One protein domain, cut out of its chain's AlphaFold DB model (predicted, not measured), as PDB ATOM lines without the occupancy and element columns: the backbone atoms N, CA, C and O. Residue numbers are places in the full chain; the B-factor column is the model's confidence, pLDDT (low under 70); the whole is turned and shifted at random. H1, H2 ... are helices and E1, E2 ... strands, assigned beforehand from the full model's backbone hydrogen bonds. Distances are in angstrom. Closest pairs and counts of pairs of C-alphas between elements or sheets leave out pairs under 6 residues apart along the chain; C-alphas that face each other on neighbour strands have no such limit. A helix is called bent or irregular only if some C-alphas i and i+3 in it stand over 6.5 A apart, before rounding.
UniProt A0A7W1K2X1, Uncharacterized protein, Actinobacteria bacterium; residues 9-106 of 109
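This is residues 9 to 106 of the 109 residues of an uncharacterized protein of Actinobacteria bacterium (UniProt A0A7W1K2X1). Two short parallel strands, E1 and E2, make a small core, with H2 packed on one side of them and the long H3 passing on the other side. H1 is near H2, and residues 90 to 106, with the small helices H4 and H5, stick out as a free arm. The printed part has 98 residues with five named helices and two named strands, in the order H1 E1 H2 E2 H3 H4 H5, the two strands forming one parallel sheet in the order E1, E2. The class is mostly helix. The whole is loose, with a radius of gyration of the C-alphas of 17.5 A and spans of 46 by 34 by 30 A.

H1 is residues 9 to 15, 10.0 A from first to last C-alpha, beginning at C-alpha 9 at (439.184, 456.974, 872.575). It is neither bent nor irregular, but only just: C-alphas 11 and 14 are 6.4 A apart. E1 is residues 25 to 29, 12.4 A. H2 is residues 36 to 46, 15.4 A. E2 is residues 51 to 55, 13.1 A. H3 is residues 62 to 83, 31.3 A, with C-alpha 62 at (446.311, 455.700, 888.611) and a kink of 26 degrees near residue 69. It is neither bent nor irregular, but only just: C-alphas 65 and 68 are 6.1 A apart. H4 is residues 94 to 97, 5.5 A, and H5 is residues 99 to 104, 9.0 A, ending at C-alpha 104 at (439.433, 421.271, 871.335).

E1 and E2 are parallel neighbours with 22 degrees between their directions; N 27 and O 52 are 2.8 A apart and N 29 and O 54 2.9 A, both within hydrogen-bond range. E1, H2 and E2 form a strand-helix-strand unit, two parallel neighbour strands with a helix between them along the chain, and its crossover is right-handed. The closest C-alphas of E1 and H2 are those of Ser 27 and Thr 41, 6.7 A apart. Those of H2 and E2 are Glu 45 and Ala 51, 5.9 A. The closest C-alphas of E2 and H3 are those of Thr 55 and Leu 69, 6.8 A apart. H1 and H2 are near each other, with 5 pairs of C-alphas within 10 A. H2 and H3 are apart, and so are H3 and H4. H4 and H5 meet only through their link. Every O i to N i+4 pair is within hydrogen-bond range in H2 and H5, against 2 of 3 in H1 and 16 of 18 in H3, while H4 is too short for such a pair.

The C-alphas farthest apart are those of Ala 46 and His 103, 48.6 A. Without residues 90 to 106, which stand free, the body of 81 residues spans 35 by 33 by 18 A. The printed part has no cut and no long link. The mean pLDDT of the printed part is 92.9, and no printed residue is under 70.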
ATOM      1  N   GLU A   9     438.851 456.556 873.939       91.25
ATOM      2  CA  GLU A   9     439.184 456.974 872.575       91.25
ATOM      3  C   GLU A   9     438.450 456.110 871.540       91.25
ATOM      4  O   GLU A   9     437.815 456.629 870.621       91.25
ATOM      5  N   TYR A  10     438.447 454.785 871.726       93.12
ATOM      6  CA  TYR A  10     437.775 453.860 870.810       93.12
ATOM      7  C   TYR A  10     436.253 453.985 870.842       93.12
ATOM      8  O   TYR A  10     435.617 453.813 869.800       93.12
ATOM      9  N   LEU A  11     435.666 454.360 871.985       93.75
ATOM     10  CA  LEU A  11     434.232 454.641 872.064       93.75
ATOM     11  C   LEU A  11     433.831 455.731 871.053       93.75
ATOM     12  O   LEU A  11     432.851 455.585 870.322       93.75
ATOM     13  N   LEU A  12     434.624 456.802 870.960       93.25
ATOM     14  CA  LEU A  12     434.359 457.934 870.068       93.25
ATOM     15  C   LEU A  12     434.625 457.628 868.586       93.25
ATOM     16  O   LEU A  12     434.171 458.370 867.716       93.25
ATOM     17  N   HIS A  13     435.300 456.521 868.271       92.38
ATOM     18  CA  HIS A  13     435.614 456.112 866.899       92.38
ATOM     19  C   HIS A  13     434.508 455.296 866.207       92.38
ATOM     20  O   HIS A  13     434.750 454.646 865.191       92.38
ATOM     21  N   GLY A  14     433.278 455.371 866.715       90.56
ATOM     22  CA  GLY A  14     432.084 454.836 866.055       90.56
ATOM     23  C   GLY A  14     431.116 454.159 867.014       90.56
ATOM     24  O   GLY A  14     429.908 454.245 866.808       90.56
ATOM     25  N   SER A  15     431.621 453.557 868.090       93.50
ATOM     26  CA  SER A  15     430.802 452.837 869.074       93.50
ATOM     27  C   SER A  15     429.823 453.747 869.826       93.50
ATOM     28  O   SER A  15     428.783 453.277 870.273       93.50
ATOM     29  N   ALA A  16     430.108 455.051 869.918       93.31
ATOM     30  CA  ALA A  16     429.205 456.053 870.481       93.31
ATOM     31  C   ALA A  16     428.027 456.414 869.557       93.31
ATOM     32  O   ALA A  16     426.967 456.790 870.045       93.31
ATOM     33  N   VAL A  17     428.192 456.303 868.232       93.25
ATOM     34  CA  VAL A  17     427.200 456.748 867.233       93.25
ATOM     35  C   VAL A  17     425.818 456.089 867.386       93.25
ATOM     36  O   VAL A  17     424.826 456.800 867.239       93.25
ATOM     37  N   PRO A  18     425.691 454.770 867.644       94.25
ATOM     38  CA  PRO A  18     424.378 454.139 867.787       94.25
ATOM     39  C   PRO A  18     423.720 454.346 869.162       94.25
ATOM     40  O   PRO A  18     422.563 453.947 869.324       94.25
ATOM     41  N   LEU A  19     424.428 454.913 870.145       94.69
ATOM     42  CA  LEU A  19     423.917 455.034 871.510       94.69
ATOM     43  C   LEU A  19     422.751 456.019 871.587       94.69
ATOM     44  O   LEU A  19     422.751 457.070 870.947       94.69
ATOM     45  N   ASN A  20     421.753 455.680 872.396       95.50
ATOM     46  CA  ASN A  20     420.591 456.527 872.641       95.50
ATOM     47  C   ASN A  20     420.053 456.341 874.074       95.50
ATOM     48  O   ASN A  20     420.666 455.687 874.912       95.50
ATOM     49  N   ALA A  21     418.881 456.910 874.367       95.94
ATOM     50  CA  ALA A  21     418.267 456.879 875.696       95.94
ATOM     51  C   ALA A  21     417.915 455.470 876.232       95.94
ATOM     52  O   ALA A  21     417.598 455.340 877.414       95.94
ATOM     53  N   SER A  22     417.932 454.420 875.399       95.62
ATOM     54  CA  SER A  22     417.785 453.028 875.855       95.62
ATOM     55  C   SER A  22     419.085 452.397 876.360       95.62
ATOM     56  O   SER A  22     419.043 451.325 876.969       95.62
ATOM     57  N   ASP A  23     420.221 453.032 876.081       95.88
ATOM     58  CA  ASP A  23     421.546 452.585 876.489       95.88
ATOM     59  C   ASP A  23     421.967 453.256 877.800       95.88
ATOM     60  O   ASP A  23     421.269 454.111 878.344       95.88
ATOM     61  N   ALA A  24     423.116 452.850 878.337       96.00
ATOM     62  CA  ALA A  24     423.719 453.532 879.470       96.00
ATOM     63  C   ALA A  24     425.244 453.476 879.395       96.00
ATOM     64  O   ALA A  24     425.809 452.446 879.023       96.00
ATOM     65  N   LEU A  25     425.902 454.554 879.816       96.81
ATOM     66  CA  LEU A  25     427.347 454.588 880.024       96.81
ATOM     67  C   LEU A  25     427.681 454.456 881.510       96.81
ATOM     68  O   LEU A  25     427.066 455.094 882.362       96.81
ATOM     69  N   LEU A  26     428.688 453.643 881.822       97.38
ATOM     70  CA  LEU A  26     429.297 453.570 883.147       97.38
ATOM     71  C   LEU A  26     430.782 453.905 883.021       97.38
ATOM     72  O   LEU A  26     431.567 453.099 882.530       97.38
ATOM     73  N   SER A  27     431.158 455.079 883.506       96.69
ATOM     74  CA  SER A  27     432.529 455.570 883.445       96.69
ATOM     75  C   SER A  27     433.313 455.179 884.689       96.69
ATOM     76  O   SER A  27     432.859 455.394 885.815       96.69
ATOM     77  N   LEU A  28     434.504 454.620 884.481       95.44
ATOM     78  CA  LEU A  28     435.448 454.261 885.537       95.44
ATOM     79  C   LEU A  28     436.448 455.404 885.712       95.44
ATOM     80  O   LEU A  28     437.206 455.711 884.797       95.44
ATOM     81  N   LEU A  29     436.437 456.048 886.878       94.50
ATOM     82  CA  LEU A  29     437.204 457.267 887.126       94.50
ATOM     83  C   LEU A  29     438.251 457.059 888.222       94.50
ATOM     84  O   LEU A  29     437.934 456.651 889.345       94.50
ATOM     85  N   THR A  30     439.499 457.397 887.899       91.88
ATOM     86  CA  THR A  30     440.620 457.449 888.846       91.88
ATOM     87  C   THR A  30     440.935 458.896 889.244       91.88
ATOM     88  O   THR A  30     440.741 459.789 888.421       91.88
ATOM     89  N   PRO A  31     441.493 459.149 890.443       82.31
ATOM     90  CA  PRO A  31     441.803 460.505 890.913       82.31
ATOM     91  C   PRO A  31     442.744 461.313 890.007       82.31
ATOM     92  O   PRO A  31     442.628 462.530 889.941       82.31
ATOM     93  N   GLU A  32     443.681 460.644 889.329       80.25
ATOM     94  CA  GLU A  32     444.693 461.270 888.461       80.25
ATOM     95  C   GLU A  32     444.262 461.367 886.988       80.25
ATOM     96  O   GLU A  32     445.083 461.689 886.130       80.25
ATOM     97  N   ALA A  33     442.999 461.065 886.667       82.06
ATOM     98  CA  ALA A  33     442.519 461.164 885.292       82.06
ATOM     99  C   ALA A  33     442.573 462.622 884.799       82.06
ATOM    100  O   ALA A  33     442.240 463.555 885.527       82.06
ATOM    101  N   ASP A  34     442.931 462.807 883.531       87.25
ATOM    102  CA  ASP A  34     443.028 464.108 882.850       87.25
ATOM    103  C   ASP A  34     441.669 464.791 882.586       87.25
ATOM    104  O   ASP A  34     441.606 465.891 882.039       87.25
ATOM    105  N   GLY A  35     440.573 464.145 882.992       91.31
ATOM    106  CA  GLY A  35     439.206 464.613 882.809       91.31
ATOM    107  C   GLY A  35     438.578 464.212 881.474       91.31
ATOM    108  O   GLY A  35     437.401 464.505 881.269       91.31
ATOM    109  N   PHE A  36     439.288 463.509 880.585       94.31
ATOM    110  CA  PHE A  36     438.744 463.156 879.274       94.31
ATOM    111  C   PHE A  36     437.541 462.207 879.376       94.31
ATOM    112  O   PHE A  36     436.491 462.467 878.787       94.31
ATOM    113  N   VAL A  37     437.638 461.168 880.213       94.75
ATOM    114  CA  VAL A  37     436.518 460.246 880.486       94.75
ATOM    115  C   VAL A  37     435.306 460.988 881.058       94.75
ATOM    116  O   VAL A  37     434.173 460.745 880.644       94.75
ATOM    117  N   GLU A  38     435.520 461.938 881.967       95.19
ATOM    118  CA  GLU A  38     434.445 462.746 882.554       95.19
ATOM    119  C   GLU A  38     433.770 463.652 881.512       95.19
ATOM    120  O   GLU A  38     432.544 463.782 881.494       95.19
ATOM    121  N   ALA A  39     434.554 464.234 880.601       96.06
ATOM    122  CA  ALA A  39     434.041 465.070 879.521       96.06
ATOM    123  C   ALA A  39     433.158 464.269 878.554       96.06
ATOM    124  O   ALA A  39     432.068 464.722 878.203       96.06
ATOM    125  N   VAL A  40     433.577 463.057 878.175       95.31
ATOM    126  CA  VAL A  40     432.765 462.166 877.332       95.31
ATOM    127  C   VAL A  40     431.499 461.711 878.060       95.31
ATOM    128  O   VAL A  40     430.424 461.692 877.467       95.31
ATOM    129  N   THR A  41     431.597 461.419 879.360       96.50
ATOM    130  CA  THR A  41     430.432 461.080 880.199       96.50
ATOM    131  C   THR A  41     429.407 462.214 880.190       96.50
ATOM    132  O   THR A  41     428.227 461.982 879.949       96.50
ATOM    133  N   SER A  42     429.875 463.450 880.378       97.19
ATOM    134  CA  SER A  42     429.030 464.649 880.370       97.19
ATOM    135  C   SER A  42     428.409 464.918 878.995       97.19
ATOM    136  O   SER A  42     427.265 465.358 878.904       97.19
ATOM    137  N   ALA A  43     429.139 464.640 877.910       96.00
ATOM    138  CA  ALA A  43     428.608 464.749 876.555       96.00
ATOM    139  C   ALA A  43     427.473 463.743 876.311       96.00
ATOM    140  O   ALA A  43     426.439 464.114 875.765       96.00
ATOM    141  N   ALA A  44     427.615 462.501 876.779       96.38
ATOM    142  CA  ALA A  44     426.554 461.503 876.674       96.38
ATOM    143  C   ALA A  44     425.287 461.917 877.444       96.38
ATOM    144  O   ALA A  44     424.181 461.779 876.924       96.38
ATOM    145  N   GLU A  45     425.439 462.498 878.640       97.69
ATOM    146  CA  GLU A  45     424.313 463.059 879.404       97.69
ATOM    147  C   GLU A  45     423.598 464.170 878.622       97.69
ATOM    148  O   GLU A  45     422.366 464.222 878.606       97.69
ATOM    149  N   ALA A  46     424.353 465.038 877.940       97.44
ATOM    150  CA  ALA A  46     423.799 466.109 877.111       97.44
ATOM    151  C   ALA A  46     423.031 465.585 875.881       97.44
ATOM    152  O   ALA A  46     422.038 466.194 875.484       97.44
ATOM    153  N   GLU A  47     423.433 464.434 875.335       95.62
ATOM    154  CA  GLU A  47     422.713 463.706 874.276       95.62
ATOM    155  C   GLU A  47     421.506 462.902 874.811       95.62
ATOM    156  O   GLU A  47     420.812 462.215 874.059       95.62
ATOM    157  N   GLY A  48     421.217 462.981 876.116       96.88
ATOM    158  CA  GLY A  48     420.097 462.281 876.748       96.88
ATOM    159  C   GLY A  48     420.347 460.792 876.997       96.88
ATOM    160  O   GLY A  48     419.393 460.048 877.236       96.88
ATOM    161  N   ILE A  49     421.605 460.349 876.953       97.81
ATOM    162  CA  ILE A  49     422.005 458.980 877.285       97.81
ATOM    163  C   ILE A  49     422.224 458.901 878.807       97.81
ATOM    164  O   ILE A  49     423.015 459.677 879.350       97.81
ATOM    165  N   PRO A  50     421.564 457.971 879.524       97.88
ATOM    166  CA  PRO A  50     421.872 457.693 880.924       97.88
ATOM    167  C   PRO A  50     423.370 457.442 881.138       97.88
ATOM    168  O   PRO A  50     423.947 456.534 880.540       97.88
ATOM    169  N   ALA A  51     424.007 458.213 882.017       97.62
ATOM    170  CA  ALA A  51     425.415 458.031 882.343       97.62
ATOM    171  C   ALA A  51     425.632 457.953 883.855       97.62
ATOM    172  O   ALA A  51     424.989 458.641 884.648       97.62
ATOM    173  N   TYR A  52     426.559 457.094 884.256       97.88
ATOM    174  CA  TYR A  52     426.891 456.817 885.645       97.88
ATOM    175  C   TYR A  52     428.402 456.844 885.828       97.88
ATOM    176  O   TYR A  52     429.169 456.549 884.913       97.88
ATOM    177  N   ARG A  53     428.839 457.168 887.043       96.69
ATOM    178  CA  ARG A  53     430.255 457.261 887.399       96.69
ATOM    179  C   ARG A  53     430.549 456.282 888.521       96.69
ATOM    180  O   ARG A  53     429.882 456.300 889.555       96.69
ATOM    181  N   LEU A  54     431.564 455.451 888.325       96.81
ATOM    182  CA  LEU A  54     432.167 454.641 889.370       96.81
ATOM    183  C   LEU A  54     433.566 455.183 889.635       96.81
ATOM    184  O   LEU A  54     434.433 455.144 888.766       96.81
ATOM    185  N   THR A  55     433.770 455.722 890.828       95.00
ATOM    186  CA  THR A  55     434.996 456.433 891.195       95.00
ATOM    187  C   THR A  55     435.798 455.643 892.222       95.00
ATOM    188  O   THR A  55     435.231 454.990 893.107       95.00
ATOM    189  N   GLU A  56     437.126 455.733 892.141       94.38
ATOM    190  CA  GLU A  56     437.999 455.417 893.271       94.38
ATOM    191  C   GLU A  56     438.361 456.712 894.016       94.38
ATOM    192  O   GLU A  56     439.061 457.551 893.453       94.38
ATOM    193  N   PRO A  57     437.873 456.920 895.254       91.62
ATOM    194  CA  PRO A  57     438.078 458.167 895.986       91.62
ATOM    195  C   PRO A  57     439.427 458.266 896.709       91.62
ATOM    196  O   PRO A  57     439.808 459.365 897.114       91.62
ATOM    197  N   ALA A  58     440.131 457.155 896.952       91.19
ATOM    198  CA  ALA A  58     441.417 457.211 897.633       91.19
ATOM    199  C   ALA A  58     442.468 457.889 896.736       91.19
ATOM    200  O   ALA A  58     442.482 457.619 895.538       91.19
ATOM    201  N   PRO A  59     443.378 458.717 897.288       91.00
ATOM    202  CA  PRO A  59     444.421 459.410 896.527       91.00
ATOM    203  C   PRO A  59     445.548 458.437 896.145       91.00
ATOM    204  O   PRO A  59     446.675 458.522 896.633       91.00
ATOM    205  N   LEU A  60     445.208 457.447 895.328       92.56
ATOM    206  CA  LEU A  60     446.107 456.424 894.828       92.56
ATOM    207  C   LEU A  60     446.628 456.834 893.447       92.56
ATOM    208  O   LEU A  60     445.848 457.364 892.651       92.56
ATOM    209  N   PRO A  61     447.893 456.507 893.124       92.88
ATOM    210  CA  PRO A  61     448.375 456.561 891.751       92.88
ATOM    211  C   PRO A  61     447.437 455.795 890.817       92.88
ATOM    212  O   PRO A  61     446.933 454.734 891.205       92.88
ATOM    213  N   MET A  62     447.252 456.276 889.586       88.94
ATOM    214  CA  MET A  62     446.311 455.700 888.611       88.94
ATOM    215  C   MET A  62     446.405 454.169 888.515       88.94
ATOM    216  O   MET A  62     445.387 453.482 888.550       88.94
ATOM    217  N   LEU A  63     447.623 453.622 888.455       91.38
ATOM    218  CA  LEU A  63     447.855 452.176 888.373       91.38
ATOM    219  C   LEU A  63     447.286 451.411 889.580       91.38
ATOM    220  O   LEU A  63     446.719 450.334 889.421       91.38
ATOM    221  N   LEU A  64     447.422 451.960 890.789       95.06
ATOM    222  CA  LEU A  64     446.932 451.326 892.014       95.06
ATOM    223  C   LEU A  64     445.433 451.550 892.216       95.06
ATOM    224  O   LEU A  64     444.772 450.673 892.768       95.06
ATOM    225  N   ALA A  65     444.887 452.674 891.744       95.25
ATOM    226  CA  ALA A  65     443.457 452.975 891.808       95.25
ATOM    227  C   ALA A  65     442.599 451.961 891.023       95.25
ATOM    228  O   ALA A  65     441.451 451.711 891.389       95.25
ATOM    229  N   GLN A  66     443.161 451.318 889.994       93.25
ATOM    230  CA  GLN A  66     442.468 450.294 889.200       93.25
ATOM    231  C   GLN A  66     442.056 449.065 890.020       93.25
ATOM    232  O   GLN A  66     441.014 448.470 889.748       93.25
ATOM    233  N   ILE A  67     442.843 448.688 891.033       95.62
ATOM    234  CA  ILE A  67     442.589 447.494 891.849       95.62
ATOM    235  C   ILE A  67     441.257 447.625 892.610       95.62
ATOM    236  O   ILE A  67     440.350 446.827 892.354       95.62
ATOM    237  N   PRO A  68     441.067 448.615 893.506       96.50
ATOM    238  CA  PRO A  68     439.794 448.774 894.200       96.50
ATOM    239  C   PRO A  68     438.658 449.168 893.247       96.50
ATOM    240  O   PRO A  68     437.524 448.745 893.465       96.50
ATOM    241  N   LEU A  69     438.937 449.897 892.159       96.12
ATOM    242  CA  LEU A  69     437.922 450.255 891.167       96.12
ATOM    243  C   LEU A  69     437.337 449.023 890.459       96.12
ATOM    244  O   LEU A  69     436.121 448.919 890.296       96.12
ATOM    245  N   THR A  70     438.181 448.041 890.138       96.44
ATOM    246  CA  THR A  70     437.749 446.750 889.584       96.44
ATOM    247  C   THR A  70     436.886 445.983 890.584       96.44
ATOM    248  O   THR A  70     435.837 445.461 890.214       96.44
ATOM    249  N   VAL A  71     437.266 445.961 891.868       97.50
ATOM    250  CA  VAL A  71     436.460 445.311 892.918       97.50
ATOM    251  C   VAL A  71     435.087 445.976 893.050       97.50
ATOM    252  O   VAL A  71     434.068 445.292 893.146       97.50
ATOM    253  N   ARG A  72     435.019 447.310 893.000       97.44
ATOM    254  CA  ARG A  72     433.741 448.038 893.008       97.44
ATOM    255  C   ARG A  72     432.869 447.659 891.806       97.44
ATOM    256  O   ARG A  72     431.667 447.459 891.979       97.44
ATOM    257  N   LEU A  73     433.461 447.515 890.617       97.69
ATOM    258  CA  LEU A  73     432.744 447.092 889.412       97.69
ATOM    259  C   LEU A  73     432.233 445.647 889.533       97.69
ATOM    260  O   LEU A  73     431.085 445.377 889.187       97.69
ATOM    261  N   GLN A  74     433.035 444.737 890.093       97.38
ATOM    262  CA  GLN A  74     432.617 443.359 890.381       97.38
ATOM    263  C   GLN A  74     431.437 443.315 891.359       97.38
ATOM    264  O   GLN A  74     430.478 442.579 891.136       97.38
ATOM    265  N   LEU A  75     431.457 444.138 892.413       97.88
ATOM    266  CA  LEU A  75     430.345 444.238 893.363       97.88
ATOM    267  C   LEU A  75     429.070 444.789 892.714       97.88
ATOM    268  O   LEU A  75     427.974 444.333 893.042       97.88
ATOM    269  N   LEU A  76     429.196 445.751 891.796       97.00
ATOM    270  CA  LEU A  76     428.065 446.247 891.013       97.00
ATOM    271  C   LEU A  76     427.487 445.137 890.122       97.00
ATOM    272  O   LEU A  76     426.279 444.909 890.141       97.00
ATOM    273  N   ALA A  77     428.343 444.411 889.400       95.81
ATOM    274  CA  ALA A  77     427.931 443.290 888.558       95.81
ATOM    275  C   ALA A  77     427.232 442.183 889.369       95.81
ATOM    276  O   ALA A  77     426.176 441.702 888.960       95.81
ATOM    277  N   LEU A  78     427.761 441.842 890.550       97.06
ATOM    278  CA  LEU A  78     427.145 440.881 891.467       97.06
ATOM    279  C   LEU A  78     425.741 441.326 891.894       97.06
ATOM    280  O   LEU A  78     424.812 440.525 891.866       97.06
ATOM    281  N   ARG A  79     425.555 442.605 892.249       97.12
ATOM    282  CA  ARG A  79     424.224 443.132 892.596       97.12
ATOM    283  C   ARG A  79     423.237 442.977 891.443       97.12
ATOM    284  O   ARG A  79     422.143 442.475 891.669       97.12
ATOM    285  N   PHE A  80     423.642 443.309 890.216       95.81
ATOM    286  CA  PHE A  80     422.797 443.101 889.038       95.81
ATOM    287  C   PHE A  80     422.450 441.627 888.807       95.81
ATOM    288  O   PHE A  80     421.312 441.334 888.444       95.81
ATOM    289  N   ALA A  81     423.395 440.703 889.003       95.06
ATOM    290  CA  ALA A  81     423.130 439.271 888.874       95.06
ATOM    291  C   ALA A  81     422.084 438.809 889.900       95.06
ATOM    292  O   ALA A  81     421.082 438.201 889.526       95.06
ATOM    293  N   LEU A  82     422.259 439.190 891.170       96.19
ATOM    294  CA  LEU A  82     421.332 438.850 892.252       96.19
ATOM    295  C   LEU A  82     419.934 439.440 892.021       96.19
ATOM    296  O   LEU A  82     418.941 438.726 892.141       96.19
ATOM    297  N   GLU A  83     419.845 440.716 891.637       97.00
ATOM    298  CA  GLU A  83     418.571 441.383 891.335       97.00
ATOM    299  C   GLU A  83     417.835 440.741 890.151       97.00
ATOM    300  O   GLU A  83     416.605 440.744 890.104       97.00
ATOM    301  N   ARG A  84     418.573 440.155 889.202       94.19
ATOM    302  CA  ARG A  84     418.018 439.456 888.034       94.19
ATOM    303  C   ARG A  84     417.795 437.959 888.268       94.19
ATOM    304  O   ARG A  84     417.341 437.283 887.347       94.19
ATOM    305  N   GLY A  85     418.115 437.433 889.453       94.69
ATOM    306  CA  GLY A  85     418.035 435.999 889.752       94.69
ATOM    307  C   GLY A  85     418.994 435.142 888.915       94.69
ATOM    308  O   GLY A  85     418.679 433.995 888.608       94.69
ATOM    309  N   GLN A  86     420.129 435.707 888.500       92.69
ATOM    310  CA  GLN A  86     421.170 435.023 887.735       92.69
ATOM    311  C   GLN A  86     422.249 434.491 888.683       92.69
ATOM    312  O   GLN A  86     422.633 435.181 889.626       92.69
ATOM    313  N   ASP A  87     422.751 433.284 888.412       93.50
ATOM    314  CA  ASP A  87     423.883 432.707 889.139       93.50
ATOM    315  C   ASP A  87     425.205 433.242 888.550       93.50
ATOM    316  O   ASP A  87     425.540 432.905 887.409       93.50
ATOM    317  N   PRO A  88     425.952 434.097 889.275       92.19
ATOM    318  CA  PRO A  88     427.207 434.659 888.786       92.19
ATOM    319  C   PRO A  88     428.340 433.626 888.691       92.19
ATOM    320  O   PRO A  88     429.353 433.925 888.063       92.19
ATOM    321  N   ASP A  89     428.179 432.427 889.262       94.00
ATOM    322  CA  ASP A  89     429.149 431.335 889.157       94.00
ATOM    323  C   ASP A  89     428.885 430.442 887.924       94.00
ATOM    324  O   ASP A  89     429.715 429.603 887.565       94.00
ATOM    325  N   ILE A  90     427.761 430.648 887.216       89.88
ATOM    326  CA  ILE A  90     427.382 429.913 885.998       89.88
ATOM    327  C   ILE A  90     427.198 430.892 884.826       89.88
ATOM    328  O   ILE A  90     426.088 431.269 884.453       89.88
ATOM    329  N   VAL A  91     428.313 431.298 884.211       84.06
ATOM    330  CA  VAL A  91     428.337 432.401 883.224       84.06
ATOM    331  C   VAL A  91     428.359 431.970 881.755       84.06
ATOM    332  O   VAL A  91     427.991 432.753 880.881       84.06
ATOM    333  N   ILE A  92     428.745 430.727 881.460       83.56
ATOM    334  CA  ILE A  92     428.710 430.161 880.105       83.56
ATOM    335  C   ILE A  92     427.649 429.068 880.096       83.56
ATOM    336  O   ILE A  92     427.770 428.072 880.805       83.56
ATOM    337  N   THR A  93     426.586 429.267 879.316       85.50
ATOM    338  CA  THR A  93     425.401 428.395 879.308       85.50
ATOM    339  C   THR A  93     425.007 427.971 877.893       85.50
ATOM    340  O   THR A  93     425.476 428.522 876.891       85.50
ATOM    341  N   GLY A  94     424.138 426.960 877.795       86.75
ATOM    342  CA  GLY A  94     423.639 426.446 876.519       86.75
ATOM    343  C   GLY A  94     424.750 425.861 875.642       86.75
ATOM    344  O   GLY A  94     425.679 425.231 876.140       86.75
ATOM    345  N   ASN A  95     424.670 426.089 874.329       90.69
ATOM    346  CA  ASN A  95     425.624 425.532 873.358       90.69
ATOM    347  C   ASN A  95     427.062 426.041 873.551       90.69
ATOM    348  O   ASN A  95     428.006 425.350 873.182       90.69
ATOM    349  N   TRP A  96     427.239 427.216 874.162       87.00
ATOM    350  CA  TRP A  96     428.561 427.756 874.490       87.00
ATOM    351  C   TRP A  96     429.240 426.991 875.636       87.00
ATOM    352  O   TRP A  96     430.460 427.021 875.758       87.00
ATOM    353  N   ALA A  97     428.465 426.270 876.456       87.50
ATOM    354  CA  ALA A  97     428.965 425.445 877.555       87.50
ATOM    355  C   ALA A  97     429.286 424.000 877.131       87.50
ATOM    356  O   ALA A  97     429.596 423.170 877.985       87.50
ATOM    357  N   ALA A  98     429.180 423.672 875.836       89.38
ATOM    358  CA  ALA A  98     429.400 422.319 875.340       89.38
ATOM    359  C   ALA A  98     430.828 421.839 875.681       89.38
ATOM    360  O   ALA A  98     431.787 422.489 875.255       89.38
ATOM    361  N   PRO A  99     431.001 420.707 876.396       86.25
ATOM    362  CA  PRO A  99     432.320 420.200 876.796       86.25
ATOM    363  C   PRO A  99     433.295 420.047 875.623       86.25
ATOM    364  O   PRO A  99     434.483 420.330 875.759       86.25
ATOM    365  N   GLU A 100     432.769 419.689 874.451       89.75
ATOM    366  CA  GLU A 100     433.536 419.495 873.218       89.75
ATOM    367  C   GLU A 100     434.323 420.750 872.806       89.75
ATOM    368  O   GLU A 100     435.464 420.644 872.359       89.75
ATOM    369  N   LEU A 101     433.761 421.951 873.014       86.31
ATOM    370  CA  LEU A 101     434.446 423.216 872.711       86.31
ATOM    371  C   LEU A 101     435.698 423.402 873.577       86.31
ATOM    372  O   LEU A 101     436.726 423.872 873.096       86.31
ATOM    373  N   TRP A 102     435.630 422.997 874.845       81.56
ATOM    374  CA  TRP A 102     436.735 423.115 875.799       81.56
ATOM    375  C   TRP A 102     437.798 422.037 875.600       81.56
ATOM    376  O   TRP A 102     438.972 422.263 875.898       81.56
ATOM    377  N   HIS A 103     437.405 420.873 875.081       84.94
ATOM    378  CA  HIS A 103     438.331 419.802 874.734       84.94
ATOM    379  C   HIS A 103     439.206 420.153 873.528       84.94
ATOM    380  O   HIS A 103     440.395 419.853 873.558       84.94
ATOM    381  N   LEU A 104     438.671 420.853 872.522       86.38
ATOM    382  CA  LEU A 104     439.433 421.271 871.335       86.38
ATOM    383  C   LEU A 104     440.573 422.259 871.638       86.38
ATOM    384  O   LEU A 104     441.569 422.277 870.924       86.38
ATOM    385  N   GLY A 105     440.418 423.106 872.661       76.19
ATOM    386  CA  GLY A 105     441.404 424.131 873.025       76.19
ATOM    387  C   GLY A 105     442.414 423.700 874.090       76.19
ATOM    388  O   GLY A 105     443.289 424.488 874.453       76.19
ATOM    389  N   ARG A 106     442.286 422.485 874.637       80.44
ATOM    390  CA  ARG A 106     443.194 421.992 875.674       80.44
ATOM    391  C   ARG A 106     444.514 421.550 875.032       80.44
ATOM    392  O   ARG A 106     444.469 420.770 874.088       80.44
TER     393      ARG A 106